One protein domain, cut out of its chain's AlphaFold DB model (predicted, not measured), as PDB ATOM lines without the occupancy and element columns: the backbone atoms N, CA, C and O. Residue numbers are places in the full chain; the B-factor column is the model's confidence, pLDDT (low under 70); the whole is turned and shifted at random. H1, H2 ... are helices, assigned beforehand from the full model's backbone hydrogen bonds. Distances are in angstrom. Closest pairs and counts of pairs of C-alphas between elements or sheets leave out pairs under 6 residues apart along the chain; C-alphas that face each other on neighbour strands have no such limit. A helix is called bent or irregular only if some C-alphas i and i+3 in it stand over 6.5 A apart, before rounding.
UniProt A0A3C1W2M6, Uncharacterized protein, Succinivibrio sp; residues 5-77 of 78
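Overview. This is residues 5 to 77 of the 78 residues of an uncharacterized protein of Succinivibrio sp (UniProt A0A3C1W2M6). Two helices, H1 and H4, cross near their middles as an X, and they lie across the mouth of a wide V made by the other two, H2 and H3, which meet at a corner near Asn 39. H1 and H2 form a helical hairpin, while H4 runs back beside H3 at a distance, the opposite way. The 73 printed residues have four named helices, H1, H2, H3 and H4 in order along the chain, and no named strand; the class is all helix. The whole is compact, with a radius of gyration of the C-alphas of 12.5 A, and its outline is elongated, spanning 40 by 21 by 19 A.

Along the chain. H1 takes residues 5 to 17 and is 18.5 A from first to last C-alpha, beginning at C-alpha 5 at (29.926, -16.811, 17.027). H2, residues 25 to 38, is 19.8 A long. H3, residues 40 to 57, is the longest helix by residues and measures 23.4 A, with C-alpha 40 at (34.152, -6.559, 16.177). It has a kink of 61 degrees near residue 51 and is irregular, C-alphas 53 and 56 being 9.6 A apart. H4, residues 60 to 75, is 21.6 A long and ends at C-alpha 75 at (45.563, -7.135, 24.047).

Arrangement. H1 touches H4 at a steep tilt of 54 degrees, the same way, and the closest C-alphas, of Val 11 and Ala 67, are 4.9 A apart. H1 also touches H2, with its residues 12 to 16 alone; this hairpin has a steep tilt of 40 degrees, opposite ways, and its closest C-alphas, of Cys 15 and Val 32, are 6.8 A apart. H2 and H3 are about perpendicular at 75 degrees and close but not clearly touching, the closest C-alphas, of Ile 36 and Ile 43, being 8.0 A apart. H3 touches no helix but is near H1 and H4. Its closest C-alphas to H1 are those of Ile 43 and Lys 8, 6.9 A apart. With H4 it makes a shallow tilt of 18 degrees, opposite ways, and the closest C-alphas, of Ile 43 and Leu 70, are 7.6 A apart. Every O i to N i+4 pair is within hydrogen-bond range in H1, H2 and H4, and 12 of 14 are in H3.

Size, cuts and confidence. The two C-alphas farthest apart are those of Asn 22 and Glu 56, at 40.0 A. The printed part has no cut. The links H2 to H3 and H3 to H4 are tight, and the link H1 to H2, seven residues, is short. The mean pLDDT of the printed part is 87.4, and residues 18 to 23, in the link from H1 to H2, are under 70.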
ATOM      1  N   LYS A   5      30.263 -16.931  15.602       94.38
ATOM      2  CA  LYS A   5      29.926 -16.811  17.027       94.38
ATOM      3  C   LYS A   5      30.834 -17.666  17.914       94.38
ATOM      4  O   LYS A   5      31.162 -17.248  19.020       94.38
ATOM      5  N   GLU A   6      31.217 -18.857  17.460       94.62
ATOM      6  CA  GLU A   6      32.158 -19.725  18.178       94.62
ATOM      7  C   GLU A   6      33.585 -19.179  18.108       94.62
ATOM      8  O   GLU A   6      34.270 -19.154  19.127       94.62
ATOM      9  N   PHE A   7      34.001 -18.657  16.950       94.69
ATOM     10  CA  PHE A   7      35.295 -17.997  16.795       94.69
ATOM     11  C   PHE A   7      35.420 -16.751  17.686       94.69
ATOM     12  O   PHE A   7      36.384 -16.628  18.436       94.69
ATOM     13  N   LYS A   8      34.413 -15.868  17.700       94.19
ATOM     14  CA  LYS A   8      34.387 -14.686  18.578       94.19
ATOM     15  C   LYS A   8      34.495 -15.081  20.052       94.19
ATOM     16  O   LYS A   8      35.267 -14.483  20.794       94.19
ATOM     17  N   LYS A   9      33.764 -16.120  20.476       93.06
ATOM     18  CA  LYS A   9      33.866 -16.655  21.844       93.06
ATOM     19  C   LYS A   9      35.272 -17.156  22.168       93.06
ATOM     20  O   LYS A   9      35.737 -16.910  23.273       93.06
ATOM     21  N   LEU A  10      35.934 -17.831  21.231       93.19
ATOM     22  CA  LEU A  10      37.317 -18.279  21.397       93.19
ATOM     23  C   LEU A  10      38.275 -17.109  21.604       93.19
ATOM     24  O   LEU A  10      39.059 -17.137  22.547       93.19
ATOM     25  N   VAL A  11      38.162 -16.058  20.791       91.94
ATOM     26  CA  VAL A  11      38.972 -14.840  20.943       91.94
ATOM     27  C   VAL A  11      38.749 -14.214  22.325       91.94
ATOM     28  O   VAL A  11      39.717 -13.926  23.022       91.94
ATOM     29  N   CYS A  12      37.492 -14.075  22.770       90.12
ATOM     30  CA  CYS A  12      37.174 -13.587  24.118       90.12
ATOM     31  C   CYS A  12      37.819 -14.434  25.223       90.12
ATOM     32  O   CYS A  12      38.381 -13.880  26.164       90.12
ATOM     33  N   LEU A  13      37.716 -15.764  25.126       89.38
ATOM     34  CA  LEU A  13      38.255 -16.682  26.131       89.38
ATOM     35  C   LEU A  13      39.777 -16.569  26.228       89.38
ATOM     36  O   LEU A  13      40.296 -16.429  27.330       89.38
ATOM     37  N   ILE A  14      40.478 -16.538  25.094       89.62
ATOM     38  CA  ILE A  14      41.943 -16.433  25.080       89.62
ATOM     39  C   ILE A  14      42.403 -15.053  25.575       89.62
ATOM     40  O   ILE A  14      43.381 -14.951  26.315       89.62
ATOM     41  N   CYS A  15      41.672 -13.981  25.241       86.94
ATOM     42  CA  CYS A  15      41.916 -12.656  25.816       86.94
ATOM     43  C   CYS A  15      41.810 -12.655  27.349       86.94
ATOM     44  O   CYS A  15      42.544 -11.911  27.996       86.94
ATOM     45  N   LEU A  16      40.911 -13.460  27.926       84.44
ATOM     46  CA  LEU A  16      40.735 -13.582  29.375       84.44
ATOM     47  C   LEU A  16      41.809 -14.468  30.020       84.44
ATOM     48  O   LEU A  16      42.338 -14.077  31.061       84.44
ATOM     49  N   GLU A  17      42.150 -15.613  29.418       79.81
ATOM     50  CA  GLU A  17      43.118 -16.581  29.966       79.81
ATOM     51  C   GLU A  17      44.519 -15.984  30.153       79.81
ATOM     52  O   GLU A  17      45.121 -16.165  31.208       79.81
ATOM     53  N   ASP A  18      44.998 -15.211  29.174       63.38
ATOM     54  CA  ASP A  18      46.342 -14.615  29.191       63.38
ATOM     55  C   ASP A  18      46.323 -13.092  29.443       63.38
ATOM     56  O   ASP A  18      47.244 -12.359  29.052       63.38
ATOM     57  N   SER A  19      45.252 -12.573  30.048       58.75
ATOM     58  CA  SER A  19      45.220 -11.182  30.508       58.75
ATOM     59  C   SER A  19      46.188 -11.004  31.681       58.75
ATOM     60  O   SER A  19      46.272 -11.867  32.554       58.75
ATOM     61  N   PHE A  20      46.942  -9.892  31.702       54.50
ATOM     62  CA  PHE A  20      47.894  -9.568  32.772       54.50
ATOM     63  C   PHE A  20      47.296  -9.924  34.139       54.50
ATOM     64  O   PHE A  20      46.277  -9.365  34.555       54.50
ATOM     65  N   SER A  21      47.960 -10.827  34.855       55.38
ATOM     66  CA  SER A  21      47.592 -11.350  36.176       55.38
ATOM     67  C   SER A  21      47.449 -10.286  37.280       55.38
ATOM     68  O   SER A  21      47.182 -10.631  38.426       55.38
ATOM     69  N   ASN A  22      47.576  -8.998  36.947       62.12
ATOM     70  CA  ASN A  22      47.667  -7.880  37.880       62.12
ATOM     71  C   ASN A  22      46.390  -7.028  37.992       62.12
ATOM     72  O   ASN A  22      46.334  -6.162  38.863       62.12
ATOM     73  N   PHE A  23      45.371  -7.245  37.153       67.44
ATOM     74  CA  PHE A  23      44.094  -6.524  37.262       67.44
ATOM     75  C   PHE A  23      43.032  -7.320  38.044       67.44
ATOM     76  O   PHE A  23      42.989  -8.548  37.937       67.44
ATOM     77  N   PRO A  24      42.147  -6.645  38.796       79.19
ATOM     78  CA  PRO A  24      40.899  -7.228  39.284       79.19
ATOM     79  C   PRO A  24      40.049  -7.801  38.138       79.19
ATOM     80  O   PRO A  24      40.005  -7.230  37.045       79.19
ATOM     81  N   ASP A  25      39.382  -8.932  38.373       79.25
ATOM     82  CA  ASP A  25      38.670  -9.679  37.324       79.25
ATOM     83  C   ASP A  25      37.500  -8.902  36.701       79.25
ATOM     84  O   ASP A  25      37.202  -9.062  35.517       79.25
ATOM     85  N   ASP A  26      36.874  -8.006  37.461       81.75
ATOM     86  CA  ASP A  26      35.833  -7.091  36.995       81.75
ATOM     87  C   ASP A  26      36.372  -6.055  35.996       81.75
ATOM     88  O   ASP A  26      35.743  -5.802  34.964       81.75
ATOM     89  N   ILE A  27      37.565  -5.512  36.256       80.75
ATOM     90  CA  ILE A  27      38.239  -4.576  35.347       80.75
ATOM     91  C   ILE A  27      38.679  -5.309  34.077       80.75
ATOM     92  O   ILE A  27      38.418  -4.823  32.978       80.75
ATOM     93  N   LYS A  28      39.257  -6.512  34.209       80.50
ATOM     94  CA  LYS A  28      39.641  -7.347  33.056       80.50
ATOM     95  C   LYS A  28      38.455  -7.633  32.146       80.50
ATOM     96  O   LYS A  28      38.541  -7.429  30.938       80.50
ATOM     97  N   LEU A  29      37.343  -8.091  32.722       85.12
ATOM     98  CA  LEU A  29      36.153  -8.440  31.953       85.12
ATOM     99  C   LEU A  29      35.592  -7.223  31.216       85.12
ATOM    100  O   LEU A  29      35.187  -7.338  30.059       85.12
ATOM    101  N   LYS A  30      35.582  -6.058  31.873       87.12
ATOM    102  CA  LYS A  30      35.141  -4.808  31.257       87.12
ATOM    103  C   LYS A  30      36.030  -4.430  30.069       87.12
ATOM    104  O   LYS A  30      35.495  -4.264  28.977       87.12
ATOM    105  N   SER A  31      37.349  -4.379  30.250       86.00
ATOM    106  CA  SER A  31      38.294  -4.015  29.184       86.00
ATOM    107  C   SER A  31      38.253  -4.990  28.007       86.00
ATOM    108  O   SER A  31      38.205  -4.570  26.855       86.00
ATOM    109  N   VAL A  32      38.179  -6.299  28.277       88.19
ATOM    110  CA  VAL A  32      38.024  -7.311  27.220       88.19
ATOM    111  C   VAL A  32      36.734  -7.079  26.441       88.19
ATOM    112  O   VAL A  32      36.753  -7.098  25.212       88.19
ATOM    113  N   ASN A  33      35.612  -6.851  27.127       88.75
ATOM    114  CA  ASN A  33      34.333  -6.621  26.462       88.75
ATOM    115  C   ASN A  33      34.340  -5.347  25.613       88.75
ATOM    116  O   ASN A  33      33.845  -5.386  24.486       88.75
ATOM    117  N   GLU A  34      34.898  -4.249  26.126       90.69
ATOM    118  CA  GLU A  34      35.025  -2.985  25.394       90.69
ATOM    119  C   GLU A  34      35.840  -3.200  24.116       90.69
ATOM    120  O   GLU A  34      35.328  -2.982  23.022       90.69
ATOM    121  N   THR A  35      37.030  -3.789  24.212       89.81
ATOM    122  CA  THR A  35      37.894  -3.993  23.042       89.81
ATOM    123  C   THR A  35      37.348  -4.990  22.035       89.81
ATOM    124  O   THR A  35      37.468  -4.760  20.834       89.81
ATOM    125  N   ILE A  36      36.726  -6.085  22.479       91.25
ATOM    126  CA  ILE A  36      36.066  -7.028  21.564       91.25
ATOM    127  C   ILE A  36      34.911  -6.344  20.823       91.25
ATOM    128  O   ILE A  36      34.665  -6.658  19.661       91.25
ATOM    129  N   THR A  37      34.194  -5.436  21.490       92.75
ATOM    130  CA  THR A  37      33.076  -4.699  20.889       92.75
ATOM    131  C   THR A  37      33.582  -3.644  19.908       92.75
ATOM    132  O   THR A  37      33.088  -3.568  18.788       92.75
ATOM    133  N   GLU A  38      34.601  -2.876  20.291       93.75
ATOM    134  CA  GLU A  38      35.221  -1.841  19.455       93.75
ATOM    135  C   GLU A  38      35.904  -2.415  18.207       93.75
ATOM    136  O   GLU A  38      35.950  -1.755  17.174       93.75
ATOM    137  N   ASN A  39      36.397  -3.655  18.284       92.75
ATOM    138  CA  ASN A  39      37.124  -4.318  17.199       92.75
ATOM    139  C   ASN A  39      36.336  -5.480  16.575       92.75
ATOM    140  O   ASN A  39      36.924  -6.367  15.954       92.75
ATOM    141  N   GLU A  40      35.007  -5.497  16.723       94.12
ATOM    142  CA  GLU A  40      34.152  -6.559  16.177       94.12
ATOM    143  C   GLU A  40      34.351  -6.742  14.665       94.12
ATOM    144  O   GLU A  40      34.473  -7.878  14.199       94.12
ATOM    145  N   ASP A  41      34.473  -5.648  13.912       94.38
ATOM    146  CA  ASP A  41      34.685  -5.704  12.463       94.38
ATOM    147  C   ASP A  41      36.005  -6.400  12.094       94.38
ATOM    148  O   ASP A  41      36.026  -7.231  11.190       94.38
ATOM    149  N   VAL A  42      37.081  -6.160  12.850       92.69
ATOM    150  CA  VAL A  42      38.391  -6.805  12.637       92.69
ATOM    151  C   VAL A  42      38.316  -8.307  12.925       92.69
ATOM    152  O   VAL A  42      38.877  -9.129  12.196       92.69
ATOM    153  N   ILE A  43      37.601  -8.691  13.988       94.56
ATOM    154  CA  ILE A  43      37.393 -10.103  14.344       94.56
ATOM    155  C   ILE A  43      36.587 -10.807  13.252       94.56
ATOM    156  O   ILE A  43      36.890 -11.949  12.887       94.56
ATOM    157  N   LYS A  44      35.574 -10.124  12.721       95.94
ATOM    158  CA  LYS A  44      34.731 -10.630  11.645       95.94
ATOM    159  C   LYS A  44      35.501 -10.771  10.335       95.94
ATOM    160  O   LYS A  44      35.453 -11.849   9.754       95.94
ATOM    161  N   GLU A  45      36.263  -9.759   9.928       94.88
ATOM    162  CA  GLU A  45      37.112  -9.803   8.731       94.88
ATOM    163  C   GLU A  45      38.106 -10.970   8.806       94.88
ATOM    164  O   GLU A  45      38.240 -11.758   7.866       94.88
ATOM    165  N   ARG A  46      38.750 -11.161   9.967       94.12
ATOM    166  CA  ARG A  46      39.658 -12.294  10.171       94.12
ATOM    167  C   ARG A  46      38.938 -13.634  10.019       94.12
ATOM    168  O   ARG A  46      39.481 -14.541   9.390       94.12
ATOM    169  N   TYR A  47      37.746 -13.777  10.596       95.50
ATOM    170  CA  TYR A  47      36.951 -14.996  10.452       95.50
ATOM    171  C   TYR A  47      36.534 -15.239   8.996       95.50
ATOM    172  O   TYR A  47      36.628 -16.369   8.524       95.50
ATOM    173  N   GLU A  48      36.100 -14.200   8.284       95.44
ATOM    174  CA  GLU A  48      35.698 -14.291   6.879       95.44
ATOM    175  C   GLU A  48      36.867 -14.734   5.995       95.44
ATOM    176  O   GLU A  48      36.690 -15.657   5.206       95.44
ATOM    177  N   GLY A  49      38.076 -14.206   6.210       95.00
ATOM    178  CA  GLY A  49      39.274 -14.667   5.497       95.00
ATOM    179  C   GLY A  49      39.630 -16.134   5.783       95.00
ATOM    180  O   GLY A  49      40.020 -16.876   4.881       95.00
ATOM    181  N   LEU A  50      39.447 -16.602   7.024       94.19
ATOM    182  CA  LEU A  50      39.614 -18.024   7.355       94.19
ATOM    183  C   LEU A  50      38.538 -18.886   6.694       94.19
ATOM    184  O   LEU A  50      38.821 -19.980   6.202       94.19
ATOM    185  N   PHE A  51      37.299 -18.408   6.678       94.00
ATOM    186  CA  PHE A  51      36.204 -19.109   6.033       94.00
ATOM    187  C   PHE A  51      36.374 -19.149   4.511       94.00
ATOM    188  O   PHE A  51      36.100 -20.175   3.907       94.00
ATOM    189  N   GLU A  52      36.893 -18.099   3.884       95.00
ATOM    190  CA  GLU A  52      37.221 -18.099   2.457       95.00
ATOM    191  C   GLU A  52      38.338 -19.108   2.137       95.00
ATOM    192  O   GLU A  52      38.230 -19.875   1.180       95.00
ATOM    193  N   ALA A  53      39.375 -19.177   2.978       93.50
ATOM    194  CA  ALA A  53      40.508 -20.078   2.771       93.50
ATOM    195  C   ALA A  53      40.175 -21.564   3.012       93.50
ATOM    196  O   ALA A  53      40.685 -22.439   2.308       93.50
ATOM    197  N   PHE A  54      39.349 -21.871   4.019       92.06
ATOM    198  CA  PHE A  54      39.093 -23.249   4.461       92.06
ATOM    199  C   PHE A  54      37.656 -23.732   4.217       92.06
ATOM    200  O   PHE A  54      37.420 -24.944   4.171       92.06
ATOM    201  N   GLY A  55      36.695 -22.822   4.067       89.56
ATOM    202  CA  GLY A  55      35.275 -23.109   3.868       89.56
ATOM    203  C   GLY A  55      34.722 -24.081   4.906       89.56
ATOM    204  O   GLY A  55      34.921 -23.944   6.113       89.56
ATOM    205  N   GLU A  56      34.074 -25.137   4.422       86.94
ATOM    206  CA  GLU A  56      33.500 -26.195   5.260       86.94
ATOM    207  C   GLU A  56      34.549 -26.992   6.056       86.94
ATOM    208  O   GLU A  56      34.220 -27.625   7.063       86.94
ATOM    209  N   LYS A  57      35.824 -26.941   5.643       88.44
ATOM    210  CA  LYS A  57      36.945 -27.591   6.336       88.44
ATOM    211  C   LYS A  57      37.525 -26.732   7.458       88.44
ATOM    212  O   LYS A  57      38.491 -27.161   8.092       88.44
ATOM    213  N   LEU A  58      36.956 -25.552   7.728       91.62
ATOM    214  CA  LEU A  58      37.388 -24.706   8.833       91.62
ATOM    215  C   LEU A  58      37.214 -25.455  10.161       91.62
ATOM    216  O   LEU A  58      36.101 -25.720  10.635       91.62
ATOM    217  N   SER A  59      38.357 -25.837  10.726       92.44
ATOM    218  CA  SER A  59      38.448 -26.674  11.914       92.44
ATOM    219  C   SER A  59      38.687 -25.838  13.164       92.44
ATOM    220  O   SER A  59      39.279 -24.761  13.112       92.44
ATOM    221  N   LEU A  60      38.291 -26.390  14.311       91.06
ATOM    222  CA  LEU A  60      38.534 -25.773  15.612       91.06
ATOM    223  C   LEU A  60      40.024 -25.522  15.870       91.06
ATOM    224  O   LEU A  60      40.369 -24.506  16.451       91.06
ATOM    225  N   LYS A  61      40.907 -26.411  15.398       91.75
ATOM    226  CA  LYS A  61      42.357 -26.260  15.565       91.75
ATOM    227  C   LYS A  61      42.879 -24.992  14.880       91.75
ATOM    228  O   LYS A  61      43.562 -24.203  15.518       91.75
ATOM    229  N   VAL A  62      42.500 -24.785  13.617       90.62
ATOM    230  CA  VAL A  62      42.869 -23.584  12.847       90.62
ATOM    231  C   VAL A  62      42.296 -22.334  13.518       90.62
ATOM    232  O   VAL A  62      43.008 -21.357  13.730       90.62
ATOM    233  N   CYS A  63      41.025 -22.377  13.927       93.06
ATOM    234  CA  CYS A  63      40.404 -21.271  14.653       93.06
ATOM    235  C   CYS A  63      41.106 -20.957  15.980       93.06
ATOM    236  O   CYS A  63      41.254 -19.783  16.289       93.06
ATOM    237  N   ASN A  64      41.546 -21.961  16.743       91.25
ATOM    238  CA  ASN A  64      42.256 -21.761  18.008       91.25
ATOM    239  C   ASN A  64      43.599 -21.055  17.805       91.25
ATOM    240  O   ASN A  64      43.892 -20.104  18.525       91.25
ATOM    241  N   GLU A  65      44.388 -21.488  16.818       90.50
ATOM    242  CA  GLU A  65      45.680 -20.866  16.498       90.50
ATOM    243  C   GLU A  65      45.488 -19.383  16.126       90.50
ATOM    244  O   GLU A  65      46.081 -18.499  16.742       90.50
ATOM    245  N   HIS A  66      44.561 -19.085  15.212       92.25
ATOM    246  CA  HIS A  66      44.309 -17.706  14.779       92.25
ATOM    247  C   HIS A  66      43.575 -16.838  15.807       92.25
ATOM    248  O   HIS A  66      43.757 -15.619  15.820       92.25
ATOM    249  N   ALA A  67      42.741 -17.433  16.662       91.75
ATOM    250  CA  ALA A  67      42.125 -16.717  17.771       91.75
ATOM    251  C   ALA A  67      43.181 -16.290  18.799       91.75
ATOM    252  O   ALA A  67      43.060 -15.200  19.348       91.75
ATOM    253  N   GLY A  68      44.232 -17.094  19.003       89.75
ATOM    254  CA  GLY A  68      45.374 -16.739  19.847       89.75
ATOM    255  C   GLY A  68      46.153 -15.533  19.327       89.75
ATOM    256  O   GLY A  68      46.368 -14.575  20.073       89.75
ATOM    257  N   ASP A  69      46.496 -15.533  18.036       89.81
ATOM    258  CA  ASP A  69      47.167 -14.397  17.386       89.81
ATOM    259  C   ASP A  69      46.331 -13.116  17.488       89.81
ATOM    260  O   ASP A  69      46.835 -12.041  17.823       89.81
ATOM    261  N   LEU A  70      45.030 -13.225  17.213       90.88
ATOM    262  CA  LEU A  70      44.127 -12.084  17.264       90.88
ATOM    263  C   LEU A  70      43.942 -11.575  18.695       90.88
ATOM    264  O   LEU A  70      44.002 -10.370  18.922       90.88
ATOM    265  N   ALA A  71      43.783 -12.475  19.664       89.69
ATOM    266  CA  ALA A  71      43.721 -12.118  21.074       89.69
ATOM    267  C   ALA A  71      45.009 -11.425  21.538       89.69
ATOM    268  O   ALA A  71      44.953 -10.492  22.331       89.69
ATOM    269  N   TYR A  72      46.181 -11.836  21.051       87.50
ATOM    270  CA  TYR A  72      47.434 -11.124  21.317       87.50
ATOM    271  C   TYR A  72      47.422  -9.692  20.764       87.50
ATOM    272  O   TYR A  72      47.747  -8.761  21.493       87.50
ATOM    273  N   ILE A  73      46.990  -9.495  19.516       87.31
ATOM    274  CA  ILE A  73      46.911  -8.159  18.902       87.31
ATOM    275  C   ILE A  73      45.927  -7.258  19.655       87.31
ATOM    276  O   ILE A  73      46.270  -6.126  19.983       87.31
ATOM    277  N   LEU A  74      44.728  -7.761  19.961       86.38
ATOM    278  CA  LEU A  74      43.701  -6.998  20.677       86.38
ATOM    279  C   LEU A  74      44.165  -6.597  22.081       86.38
ATOM    280  O   LEU A  74      43.879  -5.492  22.526       86.38
ATOM    281  N   ARG A  75      44.948  -7.450  22.749       78.44
ATOM    282  CA  ARG A  75      45.563  -7.135  24.047       78.44
ATOM    283  C   ARG A  75      46.557  -5.978  23.995       78.44
ATOM    284  O   ARG A  75      46.733  -5.310  25.004       78.44
ATOM    285  N   LEU A  76      47.217  -5.736  22.860       80.44
ATOM    286  CA  LEU A  76      48.140  -4.603  22.702       80.44
ATOM    287  C   LEU A  76      47.420  -3.258  22.530       80.44
ATOM    288  O   LEU A  76      48.079  -2.221  22.511       80.44
ATOM    289  N   MET A  77      46.098  -3.273  22.356       75.50
ATOM    290  CA  MET A  77      45.270  -2.073  22.216       75.50
ATOM    291  C   MET A  77      44.673  -1.604  23.554       75.50
ATOM    292  O   MET A  77      43.984  -0.586  23.576       75.50
TER     293      MET A  77